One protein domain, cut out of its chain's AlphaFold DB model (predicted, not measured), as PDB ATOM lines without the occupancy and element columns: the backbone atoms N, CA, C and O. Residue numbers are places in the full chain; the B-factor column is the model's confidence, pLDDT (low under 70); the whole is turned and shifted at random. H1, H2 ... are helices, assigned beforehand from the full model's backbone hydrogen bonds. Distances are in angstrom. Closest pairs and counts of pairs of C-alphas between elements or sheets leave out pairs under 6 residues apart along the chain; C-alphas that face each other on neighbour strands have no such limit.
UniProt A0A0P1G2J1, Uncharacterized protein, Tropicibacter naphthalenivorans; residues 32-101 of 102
ATOM      1  N   GLY A  32      25.601  63.981 -22.335       51.25
ATOM      2  CA  GLY A  32      25.229  65.377 -22.209       51.25
ATOM      3  C   GLY A  32      23.796  65.523 -22.696       51.25
ATOM      4  O   GLY A  32      23.423  64.877 -23.675       51.25
ATOM      5  N   GLY A  33      23.010  66.338 -21.989       52.91
ATOM      6  CA  GLY A  33      21.591  66.620 -22.232       52.91
ATOM      7  C   GLY A  33      21.305  67.332 -23.555       52.91
ATOM      8  O   GLY A  33      20.584  68.324 -23.596       52.91
ATOM      9  N   LEU A  34      21.874  66.832 -24.645       55.62
ATOM     10  CA  LEU A  34      21.336  67.001 -25.974       55.62
ATOM     11  C   LEU A  34      19.972  66.303 -25.987       55.62
ATOM     12  O   LEU A  34      19.833  65.237 -25.373       55.62
ATOM     13  N   PRO A  35      18.961  66.886 -26.655       49.62
ATOM     14  CA  PRO A  35      17.702  66.191 -26.855       49.62
ATOM     15  C   PRO A  35      18.037  64.798 -27.372       49.62
ATOM     16  O   PRO A  35      18.888  64.663 -28.255       49.62
ATOM     17  N   VAL A  36      17.397  63.775 -26.798       54.25
ATOM     18  CA  VAL A  36      17.323  62.464 -27.432       54.25
ATOM     19  C   VAL A  36      16.816  62.769 -28.829       54.25
ATOM     20  O   VAL A  36      15.630  63.041 -29.025       54.25
ATOM     21  N   ILE A  37      17.732  62.827 -29.797       52.12
ATOM     22  CA  ILE A  37      17.361  62.731 -31.186       52.12
ATOM     23  C   ILE A  37      16.773  61.337 -31.191       52.12
ATOM     24  O   ILE A  37      17.503  60.347 -31.135       52.12
ATOM     25  N   ASN A  38      15.442  61.266 -31.109       46.06
ATOM     26  CA  ASN A  38      14.719  60.103 -31.551       46.06
ATOM     27  C   ASN A  38      15.301  59.873 -32.931       46.06
ATOM     28  O   ASN A  38      15.009  60.633 -33.855       46.06
ATOM     29  N   LEU A  39      16.210  58.904 -33.032       52.94
ATOM     30  CA  LEU A  39      16.799  58.446 -34.275       52.94
ATOM     31  C   LEU A  39      15.681  57.686 -35.008       52.94
ATOM     32  O   LEU A  39      15.759  56.494 -35.293       52.94
ATOM     33  N   ALA A  40      14.571  58.384 -35.246       47.91
ATOM     34  CA  ALA A  40      13.645  58.084 -36.296       47.91
ATOM     35  C   ALA A  40      14.491  58.111 -37.566       47.91
ATOM     36  O   ALA A  40      15.182  59.086 -37.855       47.91
ATOM     37  N   ALA A  41      14.467  56.974 -38.247       47.56
ATOM     38  CA  ALA A  41      15.406  56.554 -39.269       47.56
ATOM     39  C   ALA A  41      16.775  56.136 -38.709       47.56
ATOM     40  O   ALA A  41      17.791  56.803 -38.893       47.56
ATOM     41  N   ARG A  42      16.826  54.887 -38.213       42.28
ATOM     42  CA  ARG A  42      17.798  53.919 -38.753       42.28
ATOM     43  C   ARG A  42      17.935  54.262 -40.243       42.28
ATOM     44  O   ARG A  42      16.956  54.029 -40.959       42.28
ATOM     45  N   PRO A  43      19.044  54.864 -40.724       41.59
ATOM     46  CA  PRO A  43      19.247  54.895 -42.155       41.59
ATOM     47  C   PRO A  43      19.166  53.424 -42.544       41.59
ATOM     48  O   PRO A  43      19.810  52.600 -41.876       41.59
ATOM     49  N   PRO A  44      18.317  53.039 -43.505       48.03
ATOM     50  CA  PRO A  44      18.452  51.717 -44.044       48.03
ATOM     51  C   PRO A  44      19.895  51.711 -44.548       48.03
ATOM     52  O   PRO A  44      20.205  52.323 -45.566       48.03
ATOM     53  N   SER A  45      20.798  51.018 -43.841       50.31
ATOM     54  CA  SER A  45      21.699  50.130 -44.554       50.31
ATOM     55  C   SER A  45      20.770  49.531 -45.585       50.31
ATOM     56  O   SER A  45      19.775  48.907 -45.183       50.31
ATOM     57  N   ALA A  46      20.917  49.963 -46.845       47.56
ATOM     58  CA  ALA A  46      19.995  49.597 -47.904       47.56
ATOM     59  C   ALA A  46      19.704  48.114 -47.702       47.56
ATOM     60  O   ALA A  46      20.605  47.408 -47.249       47.56
ATOM     61  N   ARG A  47      18.454  47.676 -47.878       56.84
ATOM     62  CA  ARG A  47      18.052  46.274 -47.697       56.84
ATOM     63  C   ARG A  47      18.796  45.394 -48.715       56.84
ATOM     64  O   ARG A  47      18.199  44.846 -49.633       56.84
ATOM     65  N   VAL A  48      20.115  45.357 -48.629       65.00
ATOM     66  CA  VAL A  48      21.023  44.595 -49.440       65.00
ATOM     67  C   VAL A  48      20.874  43.229 -48.842       65.00
ATOM     68  O   VAL A  48      21.275  42.987 -47.714       65.00
ATOM     69  N   ASN A  49      20.196  42.373 -49.586       78.81
ATOM     70  CA  ASN A  49      20.123  40.976 -49.249       78.81
ATOM     71  C   ASN A  49      21.554  40.429 -49.364       78.81
ATOM     72  O   ASN A  49      22.072  40.259 -50.468       78.81
ATOM     73  N   GLU A  50      22.206  40.236 -48.220       82.06
ATOM     74  CA  GLU A  50      23.619  39.874 -48.093       82.06
ATOM     75  C   GLU A  50      23.905  38.576 -48.849       82.06
ATOM     76  O   GLU A  50      24.912  38.444 -49.548       82.06
ATOM     77  N   MET A  51      22.949  37.650 -48.784       82.25
ATOM     78  CA  MET A  51      23.007  36.371 -49.472       82.25
ATOM     79  C   MET A  51      22.877  36.526 -50.995       82.25
ATOM     80  O   MET A  51      23.601  35.866 -51.739       82.25
ATOM     81  N   ALA A  52      21.996  37.408 -51.478       84.88
ATOM     82  CA  ALA A  52      21.888  37.711 -52.908       84.88
ATOM     83  C   ALA A  52      23.149  38.416 -53.433       84.88
ATOM     84  O   ALA A  52      23.621  38.096 -54.524       84.88
ATOM     85  N   TYR A  53      23.726  39.327 -52.645       85.00
ATOM     86  CA  TYR A  53      24.968  40.009 -52.995       85.00
ATOM     87  C   TYR A  53      26.139  39.031 -53.110       85.00
ATOM     88  O   TYR A  53      26.865  39.077 -54.104       85.00
ATOM     89  N   CYS A  54      26.289  38.128 -52.136       86.81
ATOM     90  CA  CYS A  54      27.335  37.112 -52.148       86.81
ATOM     91  C   CYS A  54      27.238  36.215 -53.386       86.81
ATOM     92  O   CYS A  54      28.194  36.118 -54.150       86.81
ATOM     93  N   LYS A  55      26.048  35.668 -53.663       87.19
ATOM     94  CA  LYS A  55      25.824  34.806 -54.835       87.19
ATOM     95  C   LYS A  55      26.143  35.494 -56.164       87.19
ATOM     96  O   LYS A  55      26.558  34.824 -57.102       87.19
ATOM     97  N   ALA A  56      25.931  36.806 -56.251       87.12
ATOM     98  CA  ALA A  56      26.144  37.565 -57.478       87.12
ATOM     99  C   ALA A  56      27.590  38.060 -57.667       87.12
ATOM    100  O   ALA A  56      28.015  38.232 -58.805       87.12
ATOM    101  N   ASN A  57      28.335  38.320 -56.586       86.75
ATOM    102  CA  ASN A  57      29.603  39.064 -56.663       86.75
ATOM    103  C   ASN A  57      30.813  38.327 -56.075       86.75
ATOM    104  O   ASN A  57      31.941  38.756 -56.306       86.75
ATOM    105  N   LEU A  58      30.600  37.280 -55.276       86.44
ATOM    106  CA  LEU A  58      31.635  36.647 -54.455       86.44
ATOM    107  C   LEU A  58      31.679  35.136 -54.732       86.44
ATOM    108  O   LEU A  58      31.164  34.343 -53.943       86.44
ATOM    109  N   PRO A  59      32.263  34.716 -55.868       84.31
ATOM    110  CA  PRO A  59      32.457  33.302 -56.150       84.31
ATOM    111  C   PRO A  59      33.509  32.711 -55.201       84.31
ATOM    112  O   PRO A  59      34.576  33.290 -55.014       84.31
ATOM    113  N   GLY A  60      33.217  31.541 -54.626       85.06
ATOM    114  CA  GLY A  60      34.156  30.800 -53.773       85.06
ATOM    115  C   GLY A  60      34.097  31.118 -52.275       85.06
ATOM    116  O   GLY A  60      34.880  30.549 -51.531       85.06
ATOM    117  N   ILE A  61      33.170  31.969 -51.830       87.69
ATOM    118  CA  ILE A  61      32.931  32.259 -50.407       87.69
ATOM    119  C   ILE A  61      31.650  31.563 -49.946       87.69
ATOM    120  O   ILE A  61      30.670  31.498 -50.696       87.69
ATOM    121  N   ASP A  62      31.623  31.075 -48.702       90.56
ATOM    122  CA  ASP A  62      30.393  30.538 -48.121       90.56
ATOM    123  C   ASP A  62      29.381  31.665 -47.859       90.56
ATOM    124  O   ASP A  62      29.507  32.472 -46.931       90.56
ATOM    125  N   CYS A  63      28.349  31.736 -48.702       88.50
ATOM    126  CA  CYS A  63      27.355  32.801 -48.618       88.50
ATOM    127  C   CYS A  63      26.467  32.736 -47.369       88.50
ATOM    128  O   CYS A  63      25.847  33.747 -47.035       88.50
ATOM    129  N   GLY A  64      26.390  31.590 -46.682       87.88
ATOM    130  CA  GLY A  64      25.699  31.476 -45.398       87.88
ATOM    131  C   GLY A  64      26.485  32.173 -44.289       87.88
ATOM    132  O   GLY A  64      25.950  33.033 -43.589       87.88
ATOM    133  N   CYS A  65      27.776  31.866 -44.200       89.38
ATOM    134  CA  CYS A  65      28.747  32.489 -43.313       89.38
ATOM    135  C   CYS A  65      28.838  33.998 -43.573       89.38
ATOM    136  O   CYS A  65      28.693  34.793 -42.642       89.38
ATOM    137  N   PHE A  66      28.975  34.415 -44.839       91.31
ATOM    138  CA  PHE A  66      29.034  35.835 -45.192       91.31
ATOM    139  C   PHE A  66      27.779  36.580 -44.726       91.31
ATOM    140  O   PHE A  66      27.886  37.627 -44.089       91.31
ATOM    141  N   ALA A  67      26.589  36.037 -45.010       87.81
ATOM    142  CA  ALA A  67      25.330  36.661 -44.617       87.81
ATOM    143  C   ALA A  67      25.185  36.755 -43.091       87.81
ATOM    144  O   ALA A  67      24.681  37.757 -42.587       87.81
ATOM    145  N   HIS A  68      25.671  35.753 -42.355       87.62
ATOM    146  CA  HIS A  68      25.681  35.777 -40.897       87.62
ATOM    147  C   HIS A  68      26.590  36.890 -40.350       87.62
ATOM    148  O   HIS A  68      26.129  37.738 -39.589       87.62
ATOM    149  N   HIS A  69      27.853  36.950 -40.782       88.12
ATOM    150  CA  HIS A  69      28.805  37.966 -40.314       88.12
ATOM    151  C   HIS A  69      28.410  39.384 -40.737       88.12
ATOM    152  O   HIS A  69      28.408  40.301 -39.911       88.12
ATOM    153  N   ALA A  70      28.027  39.568 -42.002       86.38
ATOM    154  CA  ALA A  70      27.573  40.858 -42.503       86.38
ATOM    155  C   ALA A  70      26.299  41.315 -41.774       86.38
ATOM    156  O   ALA A  70      26.213  42.467 -41.346       86.38
ATOM    157  N   GLY A  71      25.354  40.396 -41.548       83.31
ATOM    158  CA  GLY A  71      24.140  40.651 -40.782       83.31
ATOM    159  C   GLY A  71      24.431  41.088 -39.347       83.31
ATOM    160  O   GLY A  71      23.822  42.048 -38.875       83.31
ATOM    161  N   THR A  72      25.389  40.462 -38.665       84.62
ATOM    162  CA  THR A  72      25.798  40.862 -37.309       84.62
ATOM    163  C   THR A  72      26.344  42.289 -37.300       84.62
ATOM    164  O   THR A  72      25.847  43.130 -36.559       84.62
ATOM    165  N   VAL A  73      27.273  42.631 -38.199       84.62
ATOM    166  CA  VAL A  73      27.853  43.988 -38.276       84.62
ATOM    167  C   VAL A  73      26.802  45.059 -38.593       84.62
ATOM    168  O   VAL A  73      26.867  46.174 -38.067       84.62
ATOM    169  N   LEU A  74      25.828  44.739 -39.448       82.12
ATOM    170  CA  LEU A  74      24.767  45.667 -39.849       82.12
ATOM    171  C   LEU A  74      23.672  45.836 -38.786       82.12
ATOM    172  O   LEU A  74      23.041  46.897 -38.732       82.12
ATOM    173  N   ASN A  75      23.440  44.816 -37.955       79.12
ATOM    174  CA  ASN A  75      22.423  44.836 -36.903       79.12
ATOM    175  C   ASN A  75      22.967  45.241 -35.527       79.12
ATOM    176  O   ASN A  75      22.173  45.629 -34.672       79.12
ATOM    177  N   GLU A  76      24.286  45.227 -35.323       79.19
ATOM    178  CA  GLU A  76      24.908  45.645 -34.067       79.19
ATOM    179  C   GLU A  76      24.648  47.144 -33.787       79.19
ATOM    180  O   GLU A  76      25.048  48.021 -34.578       79.19
ATOM    181  N   PRO A  77      24.010  47.497 -32.657       69.00
ATOM    182  CA  PRO A  77      23.908  48.885 -32.236       69.00
ATOM    183  C   PRO A  77      25.291  49.377 -31.792       69.00
ATOM    184  O   PRO A  77      25.866  48.886 -30.826       69.00
ATOM    185  N   ARG A  78      25.838  50.378 -32.490       68.44
ATOM    186  CA  ARG A  78      27.106  51.023 -32.116       68.44
ATOM    187  C   ARG A  78      26.876  52.476 -31.739       68.44
ATOM    188  O   ARG A  78      26.281  53.223 -32.516       68.44
ATOM    189  N   ALA A  79      27.387  52.863 -30.571       66.69
ATOM    190  CA  ALA A  79      27.438  54.253 -30.149       66.69
ATOM    191  C   ALA A  79      28.405  55.024 -31.058       66.69
ATOM    192  O   ALA A  79      29.563  54.640 -31.225       66.69
ATOM    193  N   THR A  80      27.917  56.099 -31.672       70.25
ATOM    194  CA  THR A  80      28.739  57.014 -32.464       70.25
ATOM    195  C   THR A  80      29.289  58.115 -31.570       70.25
ATOM    196  O   THR A  80      28.537  58.771 -30.853       70.25
ATOM    197  N   VAL A  81      30.594  58.337 -31.640       75.50
ATOM    198  CA  VAL A  81      31.311  59.417 -30.972       75.50
ATOM    199  C   VAL A  81      31.178  60.679 -31.818       75.50
ATOM    200  O   VAL A  81      31.455  60.680 -33.022       75.50
ATOM    201  N   ILE A  82      30.741  61.759 -31.177       69.88
ATOM    202  CA  ILE A  82      30.544  63.063 -31.813       69.88
ATOM    203  C   ILE A  82      31.889  63.590 -32.335       69.88
ATOM    204  O   ILE A  82      32.913  63.470 -31.666       69.88
ATOM    205  N   GLY A  83      31.888  64.173 -33.539       75.56
ATOM    206  CA  GLY A  83      33.087  64.751 -34.163       75.56
ATOM    207  C   GLY A  83      33.947  63.762 -34.957       75.56
ATOM    208  O   GLY A  83      35.006  64.144 -35.446       75.56
ATOM    209  N   THR A  84      33.500  62.513 -35.126       69.88
ATOM    210  CA  THR A  84      34.190  61.509 -35.952       69.88
ATOM    211  C   THR A  84      33.386  61.168 -37.207       69.88
ATOM    212  O   THR A  84      32.155  61.134 -37.187       69.88
ATOM    213  N   SER A  85      34.084  60.929 -38.323       72.75
ATOM    214  CA  SER A  85      33.470  60.406 -39.547       72.75
ATOM    215  C   SER A  85      33.562  58.884 -39.547       72.75
ATOM    216  O   SER A  85      34.651  58.316 -39.447       72.75
ATOM    217  N   TYR A  86      32.412  58.219 -39.644       67.81
ATOM    218  CA  TYR A  86      32.331  56.765 -39.711       67.81
ATOM    219  C   TYR A  86      32.319  56.299 -41.166       67.81
ATOM    220  O   TYR A  86      31.580  56.834 -41.992       67.81
ATOM    221  N   LYS A  87      33.104  55.260 -41.475       68.88
ATOM    222  CA  LYS A  87      33.009  54.561 -42.764       68.88
ATOM    223  C   LYS A  87      31.618  53.946 -42.951       68.88
ATOM    224  O   LYS A  87      30.919  53.646 -41.980       68.88
ATOM    225  N   ASN A  88      31.241  53.721 -44.212       77.94
ATOM    226  CA  ASN A  88      30.004  53.029 -44.554       77.94
ATOM    227  C   ASN A  88      29.978  51.641 -43.889       77.94
ATOM    228  O   ASN A  88      30.929  50.862 -43.987       77.94
ATOM    229  N   ARG A  89      28.875  51.339 -43.199       77.75
ATOM    230  CA  ARG A  89      28.688  50.071 -42.481       77.75
ATOM    231  C   ARG A  89      28.698  48.865 -43.419       77.75
ATOM    232  O   ARG A  89      29.170  47.808 -43.021       77.75
ATOM    233  N   TRP A  90      28.212  49.036 -44.647       82.00
ATOM    234  CA  TRP A  90      28.219  47.997 -45.670       82.00
ATOM    235  C   TRP A  90      29.637  47.583 -46.054       82.00
ATOM    236  O   TRP A  90      29.921  46.395 -46.135       82.00
ATOM    237  N   ASP A  91      30.545  48.547 -46.225       83.12
ATOM    238  CA  ASP A  91      31.935  48.235 -46.559       83.12
ATOM    239  C   ASP A  91      32.602  47.453 -45.428       83.12
ATOM    240  O   ASP A  91      33.253  46.443 -45.679       83.12
ATOM    241  N   LEU A  92      32.384  47.864 -44.174       83.56
ATOM    242  CA  LEU A  92      32.899  47.137 -43.014       83.56
ATOM    243  C   LEU A  92      32.350  45.703 -42.953       83.56
ATOM    244  O   LEU A  92      33.120  44.762 -42.783       83.56
ATOM    245  N   ALA A  93      31.034  45.547 -43.114       86.06
ATOM    246  CA  ALA A  93      30.362  44.252 -43.117       86.06
ATOM    247  C   ALA A  93      30.888  43.347 -44.241       86.06
ATOM    248  O   ALA A  93      31.150  42.167 -44.015       86.06
ATOM    249  N   ARG A  94      31.110  43.913 -45.433       86.62
ATOM    250  CA  ARG A  94      31.673  43.202 -46.580       86.62
ATOM    251  C   ARG A  94      33.097  42.729 -46.307       86.62
ATOM    252  O   ARG A  94      33.379  41.562 -46.544       86.62
ATOM    253  N   PHE A  95      33.980  43.602 -45.824       85.69
ATOM    254  CA  PHE A  95      35.370  43.231 -45.545       85.69
ATOM    255  C   PHE A  95      35.456  42.122 -44.495       85.69
ATOM    256  O   PHE A  95      36.075  41.095 -44.748       85.69
ATOM    257  N   GLN A  96      34.767  42.289 -43.365       86.06
ATOM    258  CA  GLN A  96      34.789  41.296 -42.289       86.06
ATOM    259  C   GLN A  96      34.141  39.974 -42.710       86.06
ATOM    260  O   GLN A  96      34.648  38.907 -42.372       86.06
ATOM    261  N   GLY A  97      33.045  40.030 -43.475       86.75
ATOM    262  CA  GLY A  97      32.389  38.834 -43.997       86.75
ATOM    263  C   GLY A  97      33.256  38.070 -44.998       86.75
ATOM    264  O   GLY A  97      33.231  36.847 -44.994       86.75
ATOM    265  N   ILE A  98      34.036  38.767 -45.831       86.25
ATOM    266  CA  ILE A  98      34.968  38.122 -46.766       86.25
ATOM    267  C   ILE A  98      36.108  37.449 -46.004       86.25
ATOM    268  O   ILE A  98      36.336  36.267 -46.214       86.25
ATOM    269  N   GLU A  99      36.775  38.165 -45.095       87.50
ATOM    270  CA  GLU A  99      37.910  37.620 -44.331       87.50
ATOM    271  C   GLU A  99      37.535  36.426 -43.444       87.50
ATOM    272  O   GLU A  99      38.377  35.576 -43.174       87.50
ATOM    273  N   SER A 100      36.287  36.357 -42.973       85.69
ATOM    274  CA  SER A 100      35.849  35.287 -42.065       85.69
ATOM    275  C   SER A 100      35.396  34.017 -42.791       85.69
ATOM    276  O   SER A 100      35.322  32.961 -42.169       85.69
ATOM    277  N   CYS A 101      35.045  34.120 -44.077       84.69
ATOM    278  CA  CYS A 101      34.318  33.078 -44.809       84.69
ATOM    279  C   CYS A 101      34.989  32.665 -46.133       84.69
ATOM    280  O   CYS A 101      34.377  31.913 -46.900       84.69
TER     281      CYS A 101
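This is residues 32 to 101 of the 102 residues of an uncharacterized protein of Tropicibacter naphthalenivorans (UniProt A0A0P1G2J1). A small head of three helices stands at one end of this domain: H2 and H3 form a helical hairpin, and H1 packs on H2 at a steep tilt. From the other end of the head two free stretches stick out, the tail of residues 32 to 43 and the loop of residues 76 to 87 between H2 and H3, and they make the length of the whole. The printed part has 70 residues with three named helices in the order H1, H2, H3 and no named strand. The class is all helix, with 34 of the 70 printed residues, under half, in named elements. The whole is loose, with a radius of gyration of the C-alphas of 14.6 A and spans of 49 by 20 by 16 A.

The printed part begins at Gly 32, C-alpha at (25.229, 65.377, -22.209), and residues 32 to 49 hold no named element. H1 follows at residues 50 to 57, from C-alpha 50 at (23.619, 39.874, -48.093), and is 10.5 A long from first to last C-alpha. H2 spans residues 63 to 75 and 17.5 A. Residues 76 to 88 again hold no named element. H3 spans residues 89 to 101 and 18.1 A, ending with C-alpha 101 at (34.318, 33.078, -44.809).

H1 and H2 touch, with the C-alphas of Glu 50 and Ala 67 the closest at 5.0 A. They run opposite ways at a steep tilt of 53 degrees. H2 and H3 touch over 27 pairs of C-alphas within 8 A, the closest being those of Ala 70 and Ala 93 at 4.4 A. This helical hairpin runs opposite ways at a tilt of 36 degrees, only just steep, and the two centres are 8.0 A apart. H1 and H3 are near each other, with 8 pairs of C-alphas within 10 A. In H1, H2 and H3 every O i to N i+4 pair is within hydrogen-bond range.

The two C-alphas farthest apart are those of Gly 33 and Gly 60, at 49.4 A. Without residues 32 to 43 and 76 to 87, which stand free, the body has 46 residues, spans 27 by 18 by 15 A and has a radius of gyration of 9.3 A. The printed part has no cut. The link from H1 to H2 is tight, with 5 residues, and the link from H2 to H3 is long, with 13. The mean pLDDT of the printed part is 74.4; residues 32 to 48, 77 to 79, 82, 84 and 86 to 87 are under 70.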